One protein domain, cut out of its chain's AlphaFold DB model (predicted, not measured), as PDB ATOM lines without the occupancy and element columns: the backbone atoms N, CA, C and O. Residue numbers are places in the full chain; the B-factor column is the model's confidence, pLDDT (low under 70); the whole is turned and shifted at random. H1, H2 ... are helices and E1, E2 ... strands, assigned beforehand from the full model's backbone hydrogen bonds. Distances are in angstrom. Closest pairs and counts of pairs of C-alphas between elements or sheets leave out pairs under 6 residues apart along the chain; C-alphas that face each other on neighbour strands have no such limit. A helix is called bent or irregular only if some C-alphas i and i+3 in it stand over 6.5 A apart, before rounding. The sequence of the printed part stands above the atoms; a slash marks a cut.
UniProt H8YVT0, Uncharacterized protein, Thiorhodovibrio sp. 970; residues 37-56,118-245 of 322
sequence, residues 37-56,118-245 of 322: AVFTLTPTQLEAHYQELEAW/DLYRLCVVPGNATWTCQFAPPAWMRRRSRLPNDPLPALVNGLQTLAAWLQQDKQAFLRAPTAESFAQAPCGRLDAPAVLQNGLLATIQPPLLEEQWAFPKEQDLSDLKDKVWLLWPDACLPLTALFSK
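What this domain is: This is residues 37 to 56 and 118 to 245 of the 322 residues of an uncharacterized protein of Thiorhodovibrio sp. 970 (UniProt H8YVT0). Two strand hairpins side by side, E1 with E2 and E3 with E4, make a small twisted sheet, with the long helix H3 packed on one face over edge strand E2 and the short H4 on that same face. H1, H6 and H8 gather round H7, H2 lies at one end of the longest axis, and residues 206 to 211 stick out as a loop. The printed part has 148 residues, with eight named helices and four named strands in the order H1 H2 E1 E2 H3 H4 H5 H6 H7 E3 E4 H8; the sheet order is E2 E1 E3 E4, mixed. The class is mixed, helices and strands; the whole is compact, with a radius of gyration of the C-alphas of 15.7 A and spans of 51 by 34 by 28 A.

How they stand to each other: H1, residues 37 to 40, touches H7, residues 218 to 227; their closest C-alphas, Phe 39 and Leu 224, are 5.2 A apart. H2, residues 43 to 56, is close to H1 but not clearly touching, the closest C-alphas, Val 38 and Leu 46, being 6.5 A apart. E1, residues 120 to 126, and E2, residues 131 to 135, form an antiparallel hairpin, with N 123 and O 134 within hydrogen-bond range at 2.8 A. E3, residues 228 to 231, is parallel to E1, with N 122 and O 229 at 2.8 A, and forms an antiparallel hairpin with E4, residues 236 to 238, with N 230 and O 237 at 2.8 A. H3, residues 152 to 169, is on the sheet over E2 in two layers, a helix on one face of a sheet, at a height of 7.3 A; it runs along the strands, at 6 degrees to E2 on the local plane, and the closest C-alphas, Gln 134 and Ala 163, are 5.2 A apart. H4, residues 171 to 175, on the same face, touches H5, residues 179 to 183, only at the corner, the closest C-alphas, Phe 173 and Ser 181, being 4.7 A apart. H6, residues 197 to 204, touches H7 about perpendicular, at 86 degrees, closest at the C-alphas of Asn 198 and Glu 218, 6.6 A. H7, the hub, is irregular, with C-alphas 223 and 226 7.1 A apart; it touches H8, residues 239 to 243, closest at the C-alphas of Lys 225 and Leu 239, 5.7 A. Every O i to N i+4 pair is within hydrogen-bond range in H2, H3, H4, H5 and H6, against 4 of 6 in H7 and 0 of 1 in H8, which has 2 of 2 O i to N i+3 pairs; H1 is too short.

Where its parts are: H1 begins at C-alpha 37 (-6.898, -26.344, -1.254), and H8 ends at C-alpha 243 (-21.038, -17.335, -17.601). From first to last C-alpha, H2 measures 20.2 A, E1 19.7 A, H3 25.7 A and H7 15.2 A.

The domain as a whole: The C-alphas farthest apart, Trp 56 and Gln 184, are 51.0 A apart. Residues 57 to 117 are not printed; C-alphas 56 and 118 are 24.4 A apart across the cut. The links E2 to H3, H5 to H6 and H6 to H7 are long. Confidence is under 70 at residues 185 to 192 and 206 to 216.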
ATOM      1  N   ALA A  37      -6.847 -24.963  -0.778       88.44
ATOM      2  CA  ALA A  37      -6.898 -26.344  -1.254       88.44
ATOM      3  C   ALA A  37      -8.340 -26.801  -1.539       88.44
ATOM      4  O   ALA A  37      -8.614 -27.313  -2.620       88.44
ATOM      5  N   VAL A  38      -9.285 -26.517  -0.638       88.19
ATOM      6  CA  VAL A  38     -10.703 -26.898  -0.789       88.19
ATOM      7  C   VAL A  38     -11.345 -26.338  -2.060       88.19
ATOM      8  O   VAL A  38     -12.096 -27.048  -2.726       88.19
ATOM      9  N   PHE A  39     -11.041 -25.093  -2.433       87.25
ATOM     10  CA  PHE A  39     -11.626 -24.467  -3.627       87.25
ATOM     11  C   PHE A  39     -10.793 -24.673  -4.903       87.25
ATOM     12  O   PHE A  39     -11.315 -24.545  -6.012       87.25
ATOM     13  N   THR A  40      -9.515 -25.048  -4.780       88.75
ATOM     14  CA  THR A  40      -8.614 -25.226  -5.932       88.75
ATOM     15  C   THR A  40      -8.431 -26.676  -6.365       88.75
ATOM     16  O   THR A  40      -8.130 -26.890  -7.538       88.75
ATOM     17  N   LEU A  41      -8.634 -27.661  -5.490       90.88
ATOM     18  CA  LEU A  41      -8.435 -29.079  -5.798       90.88
ATOM     19  C   LEU A  41      -9.716 -29.759  -6.304       90.88
ATOM     20  O   LEU A  41     -10.842 -29.334  -6.027       90.88
ATOM     21  N   THR A  42      -9.533 -30.833  -7.071       90.88
ATOM     22  CA  THR A  42     -10.612 -31.775  -7.417       90.88
ATOM     23  C   THR A  42     -11.006 -32.610  -6.191       90.88
ATOM     24  O   THR A  42     -10.212 -32.725  -5.258       90.88
ATOM     25  N   PRO A  43     -12.200 -33.225  -6.155       91.56
ATOM     26  CA  PRO A  43     -12.615 -34.073  -5.044       91.56
ATOM     27  C   PRO A  43     -11.648 -35.215  -4.701       91.56
ATOM     28  O   PRO A  43     -11.488 -35.506  -3.521       91.56
ATOM     29  N   THR A  44     -10.993 -35.853  -5.673       90.50
ATOM     30  CA  THR A  44     -10.024 -36.938  -5.409       90.50
ATOM     31  C   THR A  44      -8.719 -36.408  -4.818       90.50
ATOM     32  O   THR A  44      -8.217 -36.941  -3.831       90.50
ATOM     33  N   GLN A  45      -8.194 -35.313  -5.371       92.00
ATOM     34  CA  GLN A  45      -7.014 -34.630  -4.840       92.00
ATOM     35  C   GLN A  45      -7.276 -34.089  -3.436       92.00
ATOM     36  O   GLN A  45      -6.409 -34.155  -2.569       92.00
ATOM     37  N   LEU A  46      -8.481 -33.569  -3.210       91.31
ATOM     38  CA  LEU A  46      -8.890 -33.064  -1.914       91.31
ATOM     39  C   LEU A  46      -9.037 -34.199  -0.898       91.31
ATOM     40  O   LEU A  46      -8.594 -34.045   0.233       91.31
ATOM     41  N   GLU A  47      -9.578 -35.350  -1.300       91.62
ATOM     42  CA  GLU A  47      -9.626 -36.540  -0.448       91.62
ATOM     43  C   GLU A  47      -8.224 -36.969  -0.008       91.62
ATOM     44  O   GLU A  47      -7.994 -37.153   1.186       91.62
ATOM     45  N   ALA A  48      -7.281 -37.073  -0.949       89.88
ATOM     46  CA  ALA A  48      -5.893 -37.413  -0.645       89.88
ATOM     47  C   ALA A  48      -5.261 -36.397   0.319       89.88
ATOM     48  O   ALA A  48      -4.622 -36.784   1.294       89.88
ATOM     49  N   HIS A  49      -5.512 -35.101   0.107       89.81
ATOM     50  CA  HIS A  49      -5.005 -34.045   0.979       89.81
ATOM     51  C   HIS A  49      -5.561 -34.136   2.411       89.81
ATOM     52  O   HIS A  49      -4.812 -33.978   3.372       89.81
ATOM     53  N   TYR A  50      -6.856 -34.431   2.576       88.75
ATOM     54  CA  TYR A  50      -7.454 -34.639   3.901       88.75
ATOM     55  C   TYR A  50      -6.923 -35.908   4.573       88.75
ATOM     56  O   TYR A  50      -6.637 -35.878   5.764       88.75
ATOM     57  N   GLN A  51      -6.741 -36.999   3.822       88.00
ATOM     58  CA  GLN A  51      -6.159 -38.236   4.354       88.00
ATOM     59  C   GLN A  51      -4.725 -38.029   4.849       88.00
ATOM     60  O   GLN A  51      -4.359 -38.564   5.893       88.00
ATOM     61  N   GLU A  52      -3.923 -37.238   4.131       86.44
ATOM     62  CA  GLU A  52      -2.586 -36.855   4.583       86.44
ATOM     63  C   GLU A  52      -2.666 -36.072   5.894       86.44
ATOM     64  O   GLU A  52      -2.032 -36.475   6.863       86.44
ATOM     65  N   LEU A  53      -3.473 -35.005   5.955       84.50
ATOM     66  CA  LEU A  53      -3.621 -34.166   7.152       84.50
ATOM     67  C   LEU A  53      -4.100 -34.956   8.381       84.50
ATOM     68  O   LEU A  53      -3.536 -34.793   9.460       84.50
ATOM     69  N   GLU A  54      -5.087 -35.839   8.219       81.56
ATOM     70  CA  GLU A  54      -5.590 -36.692   9.305       81.56
ATOM     71  C   GLU A  54      -4.527 -37.698   9.792       81.56
ATOM     72  O   GLU A  54      -4.434 -37.963  10.989       81.56
ATOM     73  N   ALA A  55      -3.676 -38.221   8.898       81.50
ATOM     74  CA  ALA A  55      -2.602 -39.144   9.272       81.50
ATOM     75  C   ALA A  55      -1.501 -38.480  10.122       81.50
ATOM     76  O   ALA A  55      -0.899 -39.146  10.968       81.50
ATOM     77  N   TRP A  56      -1.241 -37.181   9.928       71.56
ATOM     78  CA  TRP A  56      -0.316 -36.426  10.780       71.56
ATOM     79  C   TRP A  56      -0.867 -36.249  12.202       71.56
ATOM     80  O   TRP A  56      -0.116 -36.423  13.159       71.56
ATOM     81  N   ASP A 118     -13.662 -36.717 -10.249       88.06
ATOM     82  CA  ASP A 118     -12.914 -35.458 -10.132       88.06
ATOM     83  C   ASP A 118     -13.810 -34.211 -10.211       88.06
ATOM     84  O   ASP A 118     -13.319 -33.079 -10.227       88.06
ATOM     85  N   LEU A 119     -15.132 -34.395 -10.216       90.94
ATOM     86  CA  LEU A 119     -16.104 -33.319 -10.398       90.94
ATOM     87  C   LEU A 119     -17.006 -33.137  -9.178       90.94
ATOM     88  O   LEU A 119     -17.498 -34.090  -8.570       90.94
ATOM     89  N   TYR A 120     -17.327 -31.882  -8.883       92.81
ATOM     90  CA  TYR A 120     -18.418 -31.522  -7.989       92.81
ATOM     91  C   TYR A 120     -19.742 -31.595  -8.754       92.81
ATOM     92  O   TYR A 120     -20.005 -30.799  -9.654       92.81
ATOM     93  N   ARG A 121     -20.586 -32.568  -8.399       94.56
ATOM     94  CA  ARG A 121     -21.767 -32.941  -9.192       94.56
ATOM     95  C   ARG A 121     -23.054 -32.343  -8.637       94.56
ATOM     96  O   ARG A 121     -23.491 -32.707  -7.543       94.56
ATOM     97  N   LEU A 122     -23.690 -31.481  -9.418       95.62
ATOM     98  CA  LEU A 122     -25.072 -31.046  -9.241       95.62
ATOM     99  C   LEU A 122     -25.967 -31.940 -10.104       95.62
ATOM    100  O   LEU A 122     -26.070 -31.753 -11.313       95.62
ATOM    101  N   CYS A 123     -26.584 -32.947  -9.494       96.19
ATOM    102  CA  CYS A 123     -27.416 -33.913 -10.199       96.19
ATOM    103  C   CYS A 123     -28.823 -33.359 -10.408       96.19
ATOM    104  O   CYS A 123     -29.489 -32.955  -9.451       96.19
ATOM    105  N   VAL A 124     -29.280 -33.398 -11.654       96.12
ATOM    106  CA  VAL A 124     -30.597 -32.962 -12.098       96.12
ATOM    107  C   VAL A 124     -31.404 -34.189 -12.505       96.12
ATOM    108  O   VAL A 124     -30.994 -34.954 -13.375       96.12
ATOM    109  N   VAL A 125     -32.547 -34.410 -11.857       94.44
ATOM    110  CA  VAL A 125     -33.382 -35.600 -12.071       94.44
ATOM    111  C   VAL A 125     -34.829 -35.176 -12.334       94.44
ATOM    112  O   VAL A 125     -35.343 -34.287 -11.644       94.44
ATOM    113  N   PRO A 126     -35.521 -35.790 -13.310       92.75
ATOM    114  CA  PRO A 126     -36.941 -35.537 -13.502       92.75
ATOM    115  C   PRO A 126     -37.733 -36.087 -12.309       92.75
ATOM    116  O   PRO A 126     -37.689 -37.280 -12.009       92.75
ATOM    117  N   GLY A 127     -38.464 -35.214 -11.620       87.44
ATOM    118  CA  GLY A 127     -39.458 -35.594 -10.620       87.44
ATOM    119  C   GLY A 127     -40.871 -35.632 -11.206       87.44
ATOM    120  O   GLY A 127     -41.106 -35.270 -12.357       87.44
ATOM    121  N   ASN A 128     -41.844 -36.039 -10.386       82.62
ATOM    122  CA  ASN A 128     -43.229 -36.253 -10.833       82.62
ATOM    123  C   ASN A 128     -43.928 -34.980 -11.357       82.62
ATOM    124  O   ASN A 128     -44.815 -35.077 -12.198       82.62
ATOM    125  N   ALA A 129     -43.557 -33.797 -10.855       84.38
ATOM    126  CA  ALA A 129     -44.138 -32.507 -11.264       84.38
ATOM    127  C   ALA A 129     -43.088 -31.402 -11.493       84.38
ATOM    128  O   ALA A 129     -43.333 -30.428 -12.211       84.38
ATOM    129  N   THR A 130     -41.907 -31.551 -10.898       91.31
ATOM    130  CA  THR A 130     -40.791 -30.605 -10.960       91.31
ATOM    131  C   THR A 130     -39.495 -31.366 -11.178       91.31
ATOM    132  O   THR A 130     -39.396 -32.546 -10.843       91.31
ATOM    133  N   TRP A 131     -38.497 -30.696 -11.739       93.50
ATOM    134  CA  TRP A 131     -37.146 -31.240 -11.800       93.50
ATOM    135  C   TRP A 131     -36.445 -30.971 -10.477       93.50
ATOM    136  O   TRP A 131     -36.546 -29.868  -9.933       93.50
ATOM    137  N   THR A 132     -35.765 -31.977  -9.944       94.62
ATOM    138  CA  THR A 132     -34.982 -31.853  -8.717       94.62
ATOM    139  C   THR A 132     -33.530 -31.589  -9.075       94.62
ATOM    140  O   THR A 132     -33.006 -32.179 -10.015       94.62
ATOM    141  N   CYS A 133     -32.883 -30.686  -8.341       95.44
ATOM    142  CA  CYS A 133     -31.461 -30.397  -8.486       95.44
ATOM    143  C   CYS A 133     -30.813 -30.530  -7.113       95.44
ATOM    144  O   CYS A 133     -31.197 -29.836  -6.172       95.44
ATOM    145  N   GLN A 134     -29.854 -31.442  -6.977       95.38
ATOM    146  CA  GLN A 134     -29.211 -31.737  -5.700       95.38
ATOM    147  C   GLN A 134     -27.709 -31.898  -5.880       95.38
ATOM    148  O   GLN A 134     -27.247 -32.576  -6.793       95.38
ATOM    149  N   PHE A 135     -26.939 -31.312  -4.967       94.56
ATOM    150  CA  PHE A 135     -25.520 -31.618  -4.877       94.56
ATOM    151  C   PHE A 135     -25.336 -33.051  -4.363       94.56
ATOM    152  O   PHE A 135     -25.880 -33.414  -3.317       94.56
ATOM    153  N   ALA A 136     -24.565 -33.859  -5.089       91.75
ATOM    154  CA  ALA A 136     -24.235 -35.233  -4.732       91.75
ATOM    155  C   ALA A 136     -22.786 -35.315  -4.213       91.75
ATOM    156  O   ALA A 136     -21.888 -35.698  -4.977       91.75
ATOM    157  N   PRO A 137     -22.531 -34.977  -2.929       89.44
ATOM    158  CA  PRO A 137     -21.185 -35.012  -2.376       89.44
ATOM    159  C   PRO A 137     -20.631 -36.443  -2.398       89.44
ATOM    160  O   PRO A 137     -21.377 -37.379  -2.049       89.44
ATOM    161  N   PRO A 138     -19.338 -36.615  -2.742       89.31
ATOM    162  CA  PRO A 138     -18.586 -37.839  -2.495       89.31
ATOM    163  C   PRO A 138     -18.753 -38.339  -1.057       89.31
ATOM    164  O   PRO A 138     -18.965 -37.559  -0.126       89.31
ATOM    165  N   ALA A 139     -18.667 -39.656  -0.866       87.56
ATOM    166  CA  ALA A 139     -18.933 -40.277   0.430       87.56
ATOM    167  C   ALA A 139     -17.987 -39.780   1.536       87.56
ATOM    168  O   ALA A 139     -18.418 -39.627   2.680       87.56
ATOM    169  N   TRP A 140     -16.726 -39.496   1.197       87.81
ATOM    170  CA  TRP A 140     -15.728 -39.003   2.142       87.81
ATOM    171  C   TRP A 140     -16.072 -37.599   2.670       87.81
ATOM    172  O   TRP A 140     -15.954 -37.378   3.870       87.81
ATOM    173  N   MET A 141     -16.635 -36.703   1.843       88.38
ATOM    174  CA  MET A 141     -17.028 -35.339   2.255       88.38
ATOM    175  C   MET A 141     -18.183 -35.308   3.264       88.38
ATOM    176  O   MET A 141     -18.461 -34.279   3.871       88.38
ATOM    177  N   ARG A 142     -18.908 -36.423   3.425       81.50
ATOM    178  CA  ARG A 142     -19.990 -36.540   4.417       81.50
ATOM    179  C   ARG A 142     -19.467 -36.875   5.809       81.50
ATOM    180  O   ARG A 142     -20.235 -36.831   6.771       81.50
ATOM    181  N   ARG A 143     -18.200 -37.275   5.921       78.69
ATOM    182  CA  ARG A 143     -17.569 -37.554   7.207       78.69
ATOM    183  C   ARG A 143     -17.329 -36.229   7.918       78.69
ATOM    184  O   ARG A 143     -17.027 -35.223   7.287       78.69
ATOM    185  N   ARG A 144     -17.493 -36.222   9.241       72.50
ATOM    186  CA  ARG A 144     -17.079 -35.066  10.036       72.50
ATOM    187  C   ARG A 144     -15.562 -34.995   9.988       72.50
ATOM    188  O   ARG A 144     -14.914 -35.910  10.489       72.50
ATOM    189  N   SER A 145     -15.048 -33.924   9.401       76.00
ATOM    190  CA  SER A 145     -13.639 -33.582   9.508       76.00
ATOM    191  C   SER A 145     -13.266 -33.387  10.972       76.00
ATOM    192  O   SER A 145     -14.049 -32.840  11.758       76.00
ATOM    193  N   ARG A 146     -12.084 -33.880  11.335       77.44
ATOM    194  CA  ARG A 146     -11.480 -33.664  12.654       77.44
ATOM    195  C   ARG A 146     -10.727 -32.333  12.728       77.44
ATOM    196  O   ARG A 146     -10.439 -31.869  13.827       77.44
ATOM    197  N   LEU A 147     -10.502 -31.695  11.577       78.12
ATOM    198  CA  LEU A 147      -9.706 -30.484  11.462       78.12
ATOM    199  C   LEU A 147     -10.435 -29.271  12.073       78.12
ATOM    200  O   LEU A 147     -11.613 -29.028  11.773       78.12
ATOM    201  N   PRO A 148      -9.755 -28.453  12.894       72.56
ATOM    202  CA  PRO A 148     -10.327 -27.216  13.409       72.56
ATOM    203  C   PRO A 148     -10.528 -26.195  12.278       72.56
ATOM    204  O   PRO A 148      -9.646 -25.990  11.448       72.56
ATOM    205  N   ASN A 149     -11.671 -25.496  12.277       77.44
ATOM    206  CA  ASN A 149     -12.037 -24.488  11.263       77.44
ATOM    207  C   ASN A 149     -12.056 -25.013   9.815       77.44
ATOM    208  O   ASN A 149     -11.679 -24.298   8.885       77.44
ATOM    209  N   ASP A 150     -12.505 -26.253   9.626       82.31
ATOM    210  CA  ASP A 150     -12.616 -26.871   8.310       82.31
ATOM    211  C   ASP A 150     -13.505 -26.044   7.345       82.31
ATOM    212  O   ASP A 150     -14.674 -25.787   7.653       82.31
ATOM    213  N   PRO A 151     -12.991 -25.624   6.172       83.50
ATOM    214  CA  PRO A 151     -13.765 -24.935   5.138       83.50
ATOM    215  C   PRO A 151     -14.636 -25.875   4.278       83.50
ATOM    216  O   PRO A 151     -15.487 -25.386   3.530       83.50
ATOM    217  N   LEU A 152     -14.479 -27.202   4.367       87.62
ATOM    218  CA  LEU A 152     -15.253 -28.168   3.575       87.62
ATOM    219  C   LEU A 152     -16.778 -28.053   3.770       87.62
ATOM    220  O   LEU A 152     -17.495 -28.055   2.765       87.62
ATOM    221  N   PRO A 153     -17.324 -27.882   4.994       85.50
ATOM    222  CA  PRO A 153     -18.758 -27.682   5.173       85.50
ATOM    223  C   PRO A 153     -19.271 -26.425   4.465       85.50
ATOM    224  O   PRO A 153     -20.389 -26.434   3.960       85.50
ATOM    225  N   ALA A 154     -18.464 -25.360   4.372       82.69
ATOM    226  CA  ALA A 154     -18.847 -24.150   3.646       82.69
ATOM    227  C   ALA A 154     -18.957 -24.407   2.133       82.69
ATOM    228  O   ALA A 154     -19.904 -23.939   1.500       82.69
ATOM    229  N   LEU A 155     -18.045 -25.201   1.559       87.25
ATOM    230  CA  LEU A 155     -18.137 -25.652   0.168       87.25
ATOM    231  C   LEU A 155     -19.396 -26.502  -0.066       87.25
ATOM    232  O   LEU A 155     -20.158 -26.232  -0.995       87.25
ATOM    233  N   VAL A 156     -19.632 -27.504   0.787       89.06
ATOM    234  CA  VAL A 156     -20.786 -28.412   0.676       89.06
ATOM    235  C   VAL A 156     -22.100 -27.641   0.789       89.06
ATOM    236  O   VAL A 156     -22.960 -27.775  -0.084       89.06
ATOM    237  N   ASN A 157     -22.240 -26.802   1.818       85.75
ATOM    238  CA  ASN A 157     -23.409 -25.943   2.002       85.75
ATOM    239  C   ASN A 157     -23.578 -25.003   0.814       85.75
ATOM    240  O   ASN A 157     -24.696 -24.773   0.362       85.75
ATOM    241  N   GLY A 158     -22.472 -24.490   0.275       85.88
ATOM    242  CA  GLY A 158     -22.527 -23.620  -0.875       85.88
ATOM    243  C   GLY A 158     -23.145 -24.312  -2.086       85.88
ATOM    244  O   GLY A 158     -24.171 -23.879  -2.612       85.88
ATOM    245  N   LEU A 159     -22.592 -25.453  -2.484       91.12
ATOM    246  CA  LEU A 159     -23.107 -26.226  -3.614       91.12
ATOM    247  C   LEU A 159     -24.555 -26.694  -3.400       91.12
ATOM    248  O   LEU A 159     -25.334 -26.723  -4.353       91.12
ATOM    249  N   GLN A 160     -24.951 -26.996  -2.162       90.81
ATOM    250  CA  GLN A 160     -26.345 -27.290  -1.821       90.81
ATOM    251  C   GLN A 160     -27.264 -26.079  -2.014       90.81
ATOM    252  O   GLN A 160     -28.333 -26.228  -2.603       90.81
ATOM    253  N   THR A 161     -26.853 -24.888  -1.582       88.00
ATOM    254  CA  THR A 161     -27.614 -23.646  -1.784       88.00
ATOM    255  C   THR A 161     -27.751 -23.312  -3.267       88.00
ATOM    256  O   THR A 161     -28.842 -22.972  -3.718       88.00
ATOM    257  N   LEU A 162     -26.682 -23.480  -4.054       89.69
ATOM    258  CA  LEU A 162     -26.730 -23.314  -5.509       89.69
ATOM    259  C   LEU A 162     -27.735 -24.287  -6.149       89.69
ATOM    260  O   LEU A 162     -28.547 -23.882  -6.978       89.69
ATOM    261  N   ALA A 163     -27.716 -25.558  -5.735       92.31
ATOM    262  CA  ALA A 163     -28.658 -26.567  -6.213       92.31
ATOM    263  C   ALA A 163     -30.111 -26.232  -5.841       92.31
ATOM    264  O   ALA A 163     -31.007 -26.329  -6.681       92.31
ATOM    265  N   ALA A 164     -30.339 -25.798  -4.598       90.12
ATOM    266  CA  ALA A 164     -31.651 -25.402  -4.103       90.12
ATOM    267  C   ALA A 164     -32.198 -24.189  -4.865       90.12
ATOM    268  O   ALA A 164     -33.356 -24.203  -5.278       90.12
ATOM    269  N   TRP A 165     -31.356 -23.185  -5.123       89.50
ATOM    270  CA  TRP A 165     -31.712 -22.028  -5.939       89.50
ATOM    271  C   TRP A 165     -32.101 -22.432  -7.367       89.50
ATOM    272  O   TRP A 165     -33.163 -22.039  -7.851       89.50
ATOM    273  N   LEU A 166     -31.300 -23.278  -8.030       91.31
ATOM    274  CA  LEU A 166     -31.632 -23.798  -9.362       91.31
ATOM    275  C   LEU A 166     -32.984 -24.526  -9.359       91.31
ATOM    276  O   LEU A 166     -33.807 -24.333 -10.255       91.31
ATOM    277  N   GLN A 167     -33.235 -25.341  -8.333       91.44
ATOM    278  CA  GLN A 167     -34.502 -26.043  -8.174       91.44
ATOM    279  C   GLN A 167     -35.674 -25.085  -7.944       91.44
ATOM    280  O   GLN A 167     -36.751 -25.304  -8.493       91.44
ATOM    281  N   GLN A 168     -35.502 -24.039  -7.147       88.50
ATOM    282  CA  GLN A 168     -36.591 -23.132  -6.811       88.50
ATOM    283  C   GLN A 168     -36.923 -22.185  -7.969       88.50
ATOM    284  O   GLN A 168     -38.089 -22.049  -8.341       88.50
ATOM    285  N   ASP A 169     -35.899 -21.591  -8.578       86.38
ATOM    286  CA  ASP A 169     -36.068 -20.431  -9.449       86.38
ATOM    287  C   ASP A 169     -35.777 -20.717 -10.929       86.38
ATOM    288  O   ASP A 169     -36.122 -19.906 -11.787       86.38
ATOM    289  N   LYS A 170     -35.153 -21.856 -11.263       90.00
ATOM    290  CA  LYS A 170     -34.704 -22.189 -12.630       90.00
ATOM    291  C   LYS A 170     -35.324 -23.480 -13.179       90.00
ATOM    292  O   LYS A 170     -34.706 -24.194 -13.961       90.00
ATOM    293  N   GLN A 171     -36.591 -23.760 -12.864       92.12
ATOM    294  CA  GLN A 171     -37.296 -24.963 -13.346       92.12
ATOM    295  C   GLN A 171     -37.336 -25.114 -14.877       92.12
ATOM    296  O   GLN A 171     -37.238 -26.231 -15.380       92.12
ATOM    297  N   ALA A 172     -37.471 -24.016 -15.628       89.62
ATOM    298  CA  ALA A 172     -37.435 -24.064 -17.093       89.62
ATOM    299  C   ALA A 172     -36.072 -24.553 -17.612       89.62
ATOM    300  O   ALA A 172     -36.013 -25.371 -18.525       89.62
ATOM    301  N   PHE A 173     -34.987 -24.112 -16.975       92.62
ATOM    302  CA  PHE A 173     -33.628 -24.544 -17.284       92.62
ATOM    303  C   PHE A 173     -33.344 -25.985 -16.868       92.62
ATOM    304  O   PHE A 173     -32.715 -26.731 -17.609       92.62
ATOM    305  N   LEU A 174     -33.858 -26.418 -15.715       92.94
ATOM    306  CA  LEU A 174     -33.728 -27.816 -15.311       92.94
ATOM    307  C   LEU A 174     -34.472 -28.767 -16.261       92.94
ATOM    308  O   LEU A 174     -34.020 -29.890 -16.448       92.94
ATOM    309  N   ARG A 175     -35.568 -28.312 -16.888       91.69
ATOM    310  CA  ARG A 175     -36.298 -29.055 -17.932       91.69
ATOM    311  C   ARG A 175     -35.543 -29.141 -19.253       91.69
ATOM    312  O   ARG A 175     -35.634 -30.161 -19.926       91.69
ATOM    313  N   ALA A 176     -34.881 -28.058 -19.645       91.12
ATOM    314  CA  ALA A 176     -34.153 -27.955 -20.901       91.12
ATOM    315  C   ALA A 176     -32.878 -27.136 -20.658       91.12
ATOM    316  O   ALA A 176     -33.008 -25.942 -20.391       91.12
ATOM    317  N   PRO A 177     -31.670 -27.718 -20.732       91.62
ATOM    318  CA  PRO A 177     -30.422 -27.036 -20.380       91.62
ATOM    319  C   PRO A 177     -29.945 -26.077 -21.487       91.62
ATOM    320  O   PRO A 177     -28.925 -26.302 -22.126       91.62
ATOM    321  N   THR A 178     -30.695 -24.999 -21.724       90.69
ATOM    322  CA  THR A 178     -30.435 -23.994 -22.776       90.69
ATOM    323  C   THR A 178     -30.294 -22.591 -22.190       90.69
ATOM    324  O   THR A 178     -30.814 -22.305 -21.106       90.69
ATOM    325  N   ALA A 179     -29.630 -21.687 -22.907       87.00
ATOM    326  CA  ALA A 179     -29.480 -20.298 -22.483       87.00
ATOM    327  C   ALA A 179     -30.841 -19.580 -22.362       87.00
ATOM    328  O   ALA A 179     -31.083 -18.822 -21.418       87.00
ATOM    329  N   GLU A 180     -31.773 -19.861 -23.270       84.94
ATOM    330  CA  GLU A 180     -33.104 -19.257 -23.311       84.94
ATOM    331  C   GLU A 180     -33.953 -19.685 -22.116       84.94
ATOM    332  O   GLU A 180     -34.566 -18.850 -21.451       84.94
ATOM    333  N   SER A 181     -33.982 -20.981 -21.808       88.44
ATOM    334  CA  SER A 181     -34.724 -21.509 -20.659       88.44
ATOM    335  C   SER A 181     -34.145 -21.030 -19.323       88.44
ATOM    336  O   SER A 181     -34.900 -20.802 -18.375       88.44
ATOM    337  N   PHE A 182     -32.830 -20.791 -19.249       88.38
ATOM    338  CA  PHE A 182     -32.198 -20.124 -18.109       88.38
ATOM    339  C   PHE A 182     -32.679 -18.682 -17.945       88.38
ATOM    340  O   PHE A 182     -32.860 -18.211 -16.817       88.38
ATOM    341  N   ALA A 183     -32.936 -17.988 -19.050       83.94
ATOM    342  CA  ALA A 183     -33.383 -16.603 -19.063       83.94
ATOM    343  C   ALA A 183     -34.900 -16.423 -18.814       83.94
ATOM    344  O   ALA A 183     -35.319 -15.343 -18.404       83.94
ATOM    345  N   GLN A 184     -35.721 -17.465 -19.007       76.50
ATOM    346  CA  GLN A 184     -37.193 -17.406 -18.895       76.50
ATOM    347  C   GLN A 184     -37.729 -17.076 -17.497       76.50
ATOM    348  O   GLN A 184     -38.831 -16.544 -17.379       76.50
ATOM    349  N   ALA A 185     -36.979 -17.403 -16.446       65.62
ATOM    350  CA  ALA A 185     -37.323 -17.039 -15.080       65.62
ATOM    351  C   ALA A 185     -36.406 -15.889 -14.637       65.62
ATOM    352  O   ALA A 185     -35.214 -16.129 -14.389       65.62
ATOM    353  N   PRO A 186     -36.923 -14.651 -14.565       55.91
ATOM    354  CA  PRO A 186     -36.170 -13.473 -14.175       55.91
ATOM    355  C   PRO A 186     -35.798 -13.462 -12.680       55.91
ATOM    356  O   PRO A 186     -36.163 -12.565 -11.930       55.91
ATOM    357  N   CYS A 187     -35.013 -14.429 -12.227       49.56
ATOM    358  CA  CYS A 187     -34.319 -14.363 -10.947       49.56
ATOM    359  C   CYS A 187     -32.996 -13.607 -11.118       49.56
ATOM    360  O   CYS A 187     -32.274 -13.766 -12.109       49.56
ATOM    361  N   GLY A 188     -32.722 -12.732 -10.156       50.88
ATOM    362  CA  GLY A 188     -31.583 -11.823 -10.159       50.88
ATOM    363  C   GLY A 188     -32.020 -10.374 -10.323       50.88
ATOM    364  O   GLY A 188     -32.936 -10.053 -11.085       50.88
ATOM    365  N   ARG A 189     -31.356  -9.500  -9.574       55.28
ATOM    366  CA  ARG A 189     -31.538  -8.059  -9.698       55.28
ATOM    367  C   ARG A 189     -30.884  -7.589 -11.007       55.28
ATOM    368  O   ARG A 189     -29.908  -8.193 -11.451       55.28
ATOM    369  N   LEU A 190     -31.407  -6.536 -11.636       58.12
ATOM    370  CA  LEU A 190     -30.818  -5.967 -12.865       58.12
ATOM    371  C   LEU A 190     -29.366  -5.514 -12.648       58.12
ATOM    372  O   LEU A 190     -28.536  -5.640 -13.541       58.12
ATOM    373  N   ASP A 191     -29.064  -5.041 -11.442       56.69
ATOM    374  CA  ASP A 191     -27.746  -4.620 -10.970       56.69
ATOM    375  C   ASP A 191     -26.785  -5.789 -10.679       56.69
ATOM    376  O   ASP A 191     -25.582  -5.568 -10.566       56.69
ATOM    377  N   ALA A 192     -27.279  -7.030 -10.593       60.53
ATOM    378  CA  ALA A 192     -26.486  -8.208 -10.236       60.53
ATOM    379  C   ALA A 192     -26.983  -9.473 -10.973       60.53
ATOM    380  O   ALA A 192     -27.614 -10.348 -10.370       60.53
ATOM    381  N   PRO A 193     -26.730  -9.593 -12.289       70.50
ATOM    382  CA  PRO A 193     -27.262 -10.685 -13.100       70.50
ATOM    383  C   PRO A 193     -26.586 -12.031 -12.788       70.50
ATOM    384  O   PRO A 193     -25.363 -12.135 -12.794       70.50
ATOM    385  N   ALA A 194     -27.376 -13.096 -12.594       77.12
ATOM    386  CA  ALA A 194     -26.884 -14.445 -12.255       77.12
ATOM    387  C   ALA A 194     -26.015 -15.119 -13.344       77.12
ATOM    388  O   ALA A 194     -25.393 -16.145 -13.092       77.12
ATOM    389  N   VAL A 195     -25.961 -14.535 -14.547       76.94
ATOM    390  CA  VAL A 195     -25.034 -14.900 -15.639       76.94
ATOM    391  C   VAL A 195     -23.632 -14.298 -15.464       76.94
ATOM    392  O   VAL A 195     -22.743 -14.529 -16.277       76.94
ATOM    393  N   LEU A 196     -23.421 -13.520 -14.401       81.38
ATOM    394  CA  LEU A 196     -22.115 -13.086 -13.920       81.38
ATOM    395  C   LEU A 196     -21.831 -13.769 -12.582       81.38
ATOM    396  O   LEU A 196     -22.743 -13.968 -11.780       81.38
ATOM    397  N   GLN A 197     -20.561 -14.068 -12.304       84.12
ATOM    398  CA  GLN A 197     -20.155 -14.720 -11.050       84.12
ATOM    399  C   GLN A 197     -20.639 -13.940  -9.817       84.12
ATOM    400  O   GLN A 197     -21.252 -14.517  -8.924       84.12
ATOM    401  N   ASN A 198     -20.473 -12.614  -9.821       81.94
ATOM    402  CA  ASN A 198     -20.904 -11.755  -8.712       81.94
ATOM    403  C   ASN A 198     -22.416 -11.690  -8.554       81.94
ATOM    404  O   ASN A 198     -22.916 -11.663  -7.432       81.94
ATOM    405  N   GLY A 199     -23.155 -11.712  -9.663       80.81
ATOM    406  CA  GLY A 199     -24.608 -11.757  -9.595       80.81
ATOM    407  C   GLY A 199     -25.121 -13.110  -9.118       80.81
ATOM    408  O   GLY A 199     -26.070 -13.159  -8.339       80.81
ATOM    409  N   LEU A 200     -24.464 -14.212  -9.504       83.88
ATOM    410  CA  LEU A 200     -24.787 -15.542  -8.991       83.88
ATOM    411  C   LEU A 200     -24.539 -15.607  -7.480       83.88
ATOM    412  O   LEU A 200     -25.423 -16.037  -6.743       83.88
ATOM    413  N   LEU A 201     -23.391 -15.106  -7.016       82.88
ATOM    414  CA  LEU A 201     -23.056 -15.013  -5.592       82.88
ATOM    415  C   LEU A 201     -24.066 -14.170  -4.815       82.88
ATOM    416  O   LEU A 201     -24.572 -14.626  -3.796       82.88
ATOM    417  N   ALA A 202     -24.425 -12.990  -5.316       76.62
ATOM    418  CA  ALA A 202     -25.434 -12.136  -4.689       76.62
ATOM    419  C   ALA A 202     -26.831 -12.781  -4.655       76.62
ATOM    420  O   ALA A 202     -27.657 -12.436  -3.813       76.62
ATOM    421  N   THR A 203     -27.111 -13.706  -5.578       75.19
ATOM    422  CA  THR A 203     -28.389 -14.423  -5.634       75.19
ATOM    423  C   THR A 203     -28.437 -15.560  -4.613       75.19
ATOM    424  O   THR A 203     -29.453 -15.743  -3.947       75.19
ATOM    425  N   ILE A 204     -27.343 -16.310  -4.463       75.00
ATOM    426  CA  ILE A 204     -27.257 -17.451  -3.535       75.00
ATOM    427  C   ILE A 204     -26.861 -17.044  -2.106       75.00
ATOM    428  O   ILE A 204     -27.099 -17.807  -1.174       75.00
ATOM    429  N   GLN A 205     -26.293 -15.849  -1.917       70.69
ATOM    430  CA  GLN A 205     -25.991 -15.248  -0.616       70.69
ATOM    431  C   GLN A 205     -26.847 -13.995  -0.393       70.69
ATOM    432  O   GLN A 205     -26.437 -12.890  -0.756       70.69
ATOM    433  N   PRO A 206     -28.038 -14.113   0.216       58.38
ATOM    434  CA  PRO A 206     -28.765 -12.932   0.642       58.38
ATOM    435  C   PRO A 206     -27.970 -12.196   1.742       58.38
ATOM    436  O   PRO A 206     -27.426 -12.842   2.640       58.38
ATOM    437  N   PRO A 207     -27.936 -10.851   1.731       51.09
ATOM    438  CA  PRO A 207     -27.033 -10.017   2.542       51.09
ATOM    439  C   PRO A 207     -27.250 -10.075   4.067       51.09
ATOM    440  O   PRO A 207     -26.605  -9.343   4.804       51.09
ATOM    441  N   LEU A 208     -28.167 -10.912   4.558       51.19
ATOM    442  CA  LEU A 208     -28.545 -11.000   5.974       51.19
ATOM    443  C   LEU A 208     -27.827 -12.130   6.739       51.19
ATOM    444  O   LEU A 208     -28.044 -12.271   7.938       51.19
ATOM    445  N   LEU A 209     -26.986 -12.931   6.075       49.66
ATOM    446  CA  LEU A 209     -26.218 -14.031   6.680       49.66
ATOM    447  C   LEU A 209     -24.715 -13.699   6.714       49.66
ATOM    448  O   LEU A 209     -23.902 -14.361   6.078       49.66
ATOM    449  N   GLU A 210     -24.340 -12.655   7.458       47.59
ATOM    450  CA  GLU A 210     -22.928 -12.330   7.744       47.59
ATOM    451  C   GLU A 210     -22.308 -13.241   8.822       47.59
ATOM    452  O   GLU A 210     -21.092 -13.253   9.019       47.59
ATOM    453  N   GLU A 211     -23.111 -14.051   9.516       46.41
ATOM    454  CA  GLU A 211     -22.623 -14.859  10.630       46.41
ATOM    455  C   GLU A 211     -22.097 -16.236  10.171       46.41
ATOM    456  O   GLU A 211     -22.820 -17.205   9.944       46.41
ATOM    457  N   GLN A 212     -20.765 -16.298  10.092       45.91
ATOM    458  CA  GLN A 212     -19.896 -17.466  10.313       45.91
ATOM    459  C   GLN A 212     -19.796 -18.552   9.227       45.91
ATOM    460  O   GLN A 212     -18.807 -19.279   9.236       45.91
ATOM    461  N   TRP A 213     -20.713 -18.639   8.259       50.91
ATOM    462  CA  TRP A 213     -20.698 -19.728   7.257       50.91
ATOM    463  C   TRP A 213     -21.002 -19.251   5.834       50.91
ATOM    464  O   TRP A 213     -21.754 -19.882   5.092       50.91
ATOM    465  N   ALA A 214     -20.419 -18.110   5.459       56.12
ATOM    466  CA  ALA A 214     -20.574 -17.540   4.129       56.12
ATOM    467  C   ALA A 214     -20.065 -18.518   3.056       56.12
ATOM    468  O   ALA A 214     -18.924 -18.989   3.105       56.12
ATOM    469  N   PHE A 215     -20.930 -18.800   2.081       62.03
ATOM    470  CA  PHE A 215     -20.591 -19.463   0.821       62.03
ATOM    471  C   PHE A 215     -19.310 -18.826   0.217       62.03
ATOM    472  O   PHE A 215     -19.024 -17.654   0.490       62.03
ATOM    473  N   PRO A 216     -18.507 -19.574  -0.570       66.12
ATOM    474  CA  PRO A 216     -17.236 -19.108  -1.130       66.12
ATOM    475  C   PRO A 216     -17.250 -17.657  -1.649       66.12
ATOM    476  O   PRO A 216     -18.207 -17.217  -2.287       66.12
ATOM    477  N   LYS A 217     -16.177 -16.906  -1.367       78.44
ATOM    478  CA  LYS A 217     -15.971 -15.543  -1.888       78.44
ATOM    479  C   LYS A 217     -15.878 -15.582  -3.419       78.44
ATOM    480  O   LYS A 217     -15.685 -16.645  -3.999       78.44
ATOM    481  N   GLU A 218     -15.925 -14.422  -4.074       79.94
ATOM    482  CA  GLU A 218     -15.745 -14.314  -5.536       79.94
ATOM    483  C   GLU A 218     -14.527 -15.095  -6.046       79.94
ATOM    484  O   GLU A 218     -14.651 -15.897  -6.971       79.94
ATOM    485  N   GLN A 219     -13.381 -14.946  -5.377       83.44
ATOM    486  CA  GLN A 219     -12.167 -15.688  -5.713       83.44
ATOM    487  C   GLN A 219     -12.351 -17.208  -5.590       83.44
ATOM    488  O   GLN A 219     -11.985 -17.948  -6.496       83.44
ATOM    489  N   ASP A 220     -12.965 -17.664  -4.496       83.88
ATOM    490  CA  ASP A 220     -13.184 -19.087  -4.252       83.88
ATOM    491  C   ASP A 220     -14.123 -19.692  -5.323       83.88
ATOM    492  O   ASP A 220     -13.897 -20.806  -5.791       83.88
ATOM    493  N   LEU A 221     -15.160 -18.958  -5.760       85.31
ATOM    494  CA  LEU A 221     -16.031 -19.389  -6.861       85.31
ATOM    495  C   LEU A 221     -15.276 -19.420  -8.195       85.31
ATOM    496  O   LEU A 221     -15.485 -20.340  -8.986       85.31
ATOM    497  N   SER A 222     -14.404 -18.442  -8.444       86.94
ATOM    498  CA  SER A 222     -13.577 -18.415  -9.650       86.94
ATOM    499  C   SER A 222     -12.647 -19.627  -9.730       86.94
ATOM    500  O   SER A 222     -12.462 -20.156 -10.822       86.94
ATOM    501  N   ASP A 223     -12.109 -20.088  -8.601       87.00
ATOM    502  CA  ASP A 223     -11.241 -21.270  -8.540       87.00
ATOM    503  C   ASP A 223     -12.042 -22.587  -8.626       87.00
ATOM    504  O   ASP A 223     -11.560 -23.598  -9.154       87.00
ATOM    505  N   LEU A 224     -13.288 -22.576  -8.147       88.31
ATOM    506  CA  LEU A 224     -14.160 -23.748  -8.061       88.31
ATOM    507  C   LEU A 224     -14.952 -24.031  -9.350       88.31
ATOM    508  O   LEU A 224     -15.191 -25.195  -9.676       88.31
ATOM    509  N   LYS A 225     -15.392 -22.996 -10.077       88.31
ATOM    510  CA  LYS A 225     -16.396 -23.096 -11.158       88.31
ATOM    511  C   LYS A 225     -16.059 -24.100 -12.265       88.31
ATOM    512  O   LYS A 225     -16.974 -24.701 -12.816       88.31
ATOM    513  N   ASP A 226     -14.779 -24.314 -12.565       88.88
ATOM    514  CA  ASP A 226     -14.332 -25.247 -13.613       88.88
ATOM    515  C   ASP A 226     -14.497 -26.721 -13.208       88.88
ATOM    516  O   ASP A 226     -14.479 -27.622 -14.045       88.88
ATOM    517  N   LYS A 227     -14.704 -26.973 -11.914       90.88
ATOM    518  CA  LYS A 227     -14.841 -28.309 -11.324       90.88
ATOM    519  C   LYS A 227     -16.286 -28.651 -10.984       90.88
ATOM    520  O   LYS A 227     -16.566 -29.782 -10.597       90.88
ATOM    521  N   VAL A 228     -17.207 -27.693 -11.104       93.50
ATOM    522  CA  VAL A 228     -18.630 -27.882 -10.799       93.50
ATOM    523  C   VAL A 228     -19.393 -28.158 -12.081       93.50
ATOM    524  O   VAL A 228     -19.323 -27.389 -13.037       93.50
ATOM    525  N   TRP A 229     -20.146 -29.252 -12.086       95.19
ATOM    526  CA  TRP A 229     -20.884 -29.728 -13.248       95.19
ATOM    527  C   TRP A 229     -22.338 -29.993 -12.893       95.19
ATOM    528  O   TRP A 229     -22.639 -30.614 -11.874       95.19
ATOM    529  N   LEU A 230     -23.237 -29.541 -13.761       95.56
ATOM    530  CA  LEU A 230     -24.644 -29.900 -13.750       95.56
ATOM    531  C   LEU A 230     -24.828 -31.141 -14.626       95.56
ATOM    532  O   LEU A 230     -24.413 -31.155 -15.786       95.56
ATOM    533  N   LEU A 231     -25.422 -32.189 -14.062       95.38
ATOM    534  CA  LEU A 231     -25.560 -33.496 -14.701       95.38
ATOM    535  C   LEU A 231     -27.035 -33.876 -14.819       95.38
ATOM    536  O   LEU A 231     -27.696 -34.092 -13.806       95.38
ATOM    537  N   TRP A 232     -27.524 -33.994 -16.048       94.56
ATOM    538  CA  TRP A 232     -28.820 -34.575 -16.398       94.56
ATOM    539  C   TRP A 232     -28.643 -36.057 -16.764       94.56
ATOM    540  O   TRP A 232     -27.516 -36.509 -16.975       94.56
ATOM    541  N   PRO A 233     -29.735 -36.836 -16.880       90.44
ATOM    542  CA  PRO A 233     -29.652 -38.219 -17.351       90.44
ATOM    543  C   PRO A 233     -29.060 -38.353 -18.764       90.44
ATOM    544  O   PRO A 233     -28.464 -39.377 -19.083       90.44
ATOM    545  N   ASP A 234     -29.238 -37.330 -19.598       89.75
ATOM    546  CA  ASP A 234     -28.929 -37.308 -21.029       89.75
ATOM    547  C   ASP A 234     -28.016 -36.144 -21.459       89.75
ATOM    548  O   ASP A 234     -27.610 -36.080 -22.618       89.75
ATOM    549  N   ALA A 235     -27.654 -35.243 -20.543       90.12
ATOM    550  CA  ALA A 235     -26.826 -34.074 -20.831       90.12
ATOM    551  C   ALA A 235     -25.906 -33.716 -19.656       90.12
ATOM    552  O   ALA A 235     -26.155 -34.070 -18.505       90.12
ATOM    553  N   CYS A 236     -24.847 -32.961 -19.930       92.31
ATOM    554  CA  CYS A 236     -23.988 -32.389 -18.900       92.31
ATOM    555  C   CYS A 236     -23.599 -30.960 -19.277       92.31
ATOM    556  O   CYS A 236     -23.463 -30.639 -20.458       92.31
ATOM    557  N   LEU A 237     -23.448 -30.101 -18.273       93.50
ATOM    558  CA  LEU A 237     -23.082 -28.705 -18.466       93.50
ATOM    559  C   LEU A 237     -22.117 -28.262 -17.357       93.50
ATOM    560  O   LEU A 237     -22.484 -28.330 -16.181       93.50
ATOM    561  N   PRO A 238     -20.908 -27.778 -17.682       93.50
ATOM    562  CA  PRO A 238     -20.042 -27.176 -16.678       93.50
ATOM    563  C   PRO A 238     -20.663 -25.870 -16.168       93.50
ATOM    564  O   PRO A 238     -21.294 -25.130 -16.927       93.50
ATOM    565  N   LEU A 239     -20.449 -25.539 -14.893       92.88
ATOM    566  CA  LEU A 239     -20.973 -24.303 -14.302       92.88
ATOM    567  C   LEU A 239     -20.481 -23.059 -15.057       92.88
ATOM    568  O   LEU A 239     -21.203 -22.069 -15.167       92.88
ATOM    569  N   THR A 240     -19.282 -23.122 -15.639       92.56
ATOM    570  CA  THR A 240     -18.713 -22.042 -16.452       92.56
ATOM    571  C   THR A 240     -19.514 -21.692 -17.694       92.56
ATOM    572  O   THR A 240     -19.469 -20.536 -18.122       92.56
ATOM    573  N   ALA A 241     -20.305 -22.622 -18.232       90.38
ATOM    574  CA  ALA A 241     -21.178 -22.342 -19.363       90.38
ATOM    575  C   ALA A 241     -22.238 -21.282 -19.025       90.38
ATOM    576  O   ALA A 241     -22.581 -20.477 -19.893       90.38
ATOM    577  N   LEU A 242     -22.686 -21.197 -17.763       89.56
ATOM    578  CA  LEU A 242     -23.635 -20.164 -17.318       89.56
ATOM    579  C   LEU A 242     -23.069 -18.742 -17.439       89.56
ATOM    580  O   LEU A 242     -23.829 -17.780 -17.521       89.56
ATOM    581  N   PHE A 243     -21.740 -18.610 -17.460       88.62
ATOM    582  CA  PHE A 243     -21.038 -17.335 -17.601       88.62
ATOM    583  C   PHE A 243     -20.606 -17.052 -19.044       88.62
ATOM    584  O   PHE A 243     -19.907 -16.070 -19.295       88.62
ATOM    585  N   SER A 244     -20.991 -17.901 -19.997       86.31
ATOM    586  CA  SER A 244     -20.665 -17.726 -21.410       86.31
ATOM    587  C   SER A 244     -21.415 -16.547 -22.037       86.31
ATOM    588  O   SER A 244     -22.454 -16.093 -21.549       86.31
ATOM    589  N   LYS A 245     -20.907 -16.077 -23.182       80.62
ATOM    590  CA  LYS A 245     -21.553 -15.021 -23.973       80.62
ATOM    591  C   LYS A 245     -22.978 -15.400 -24.390       80.62
ATOM    592  O   LYS A 245     -23.838 -14.527 -24.456       80.62
TER     593      LYS A 245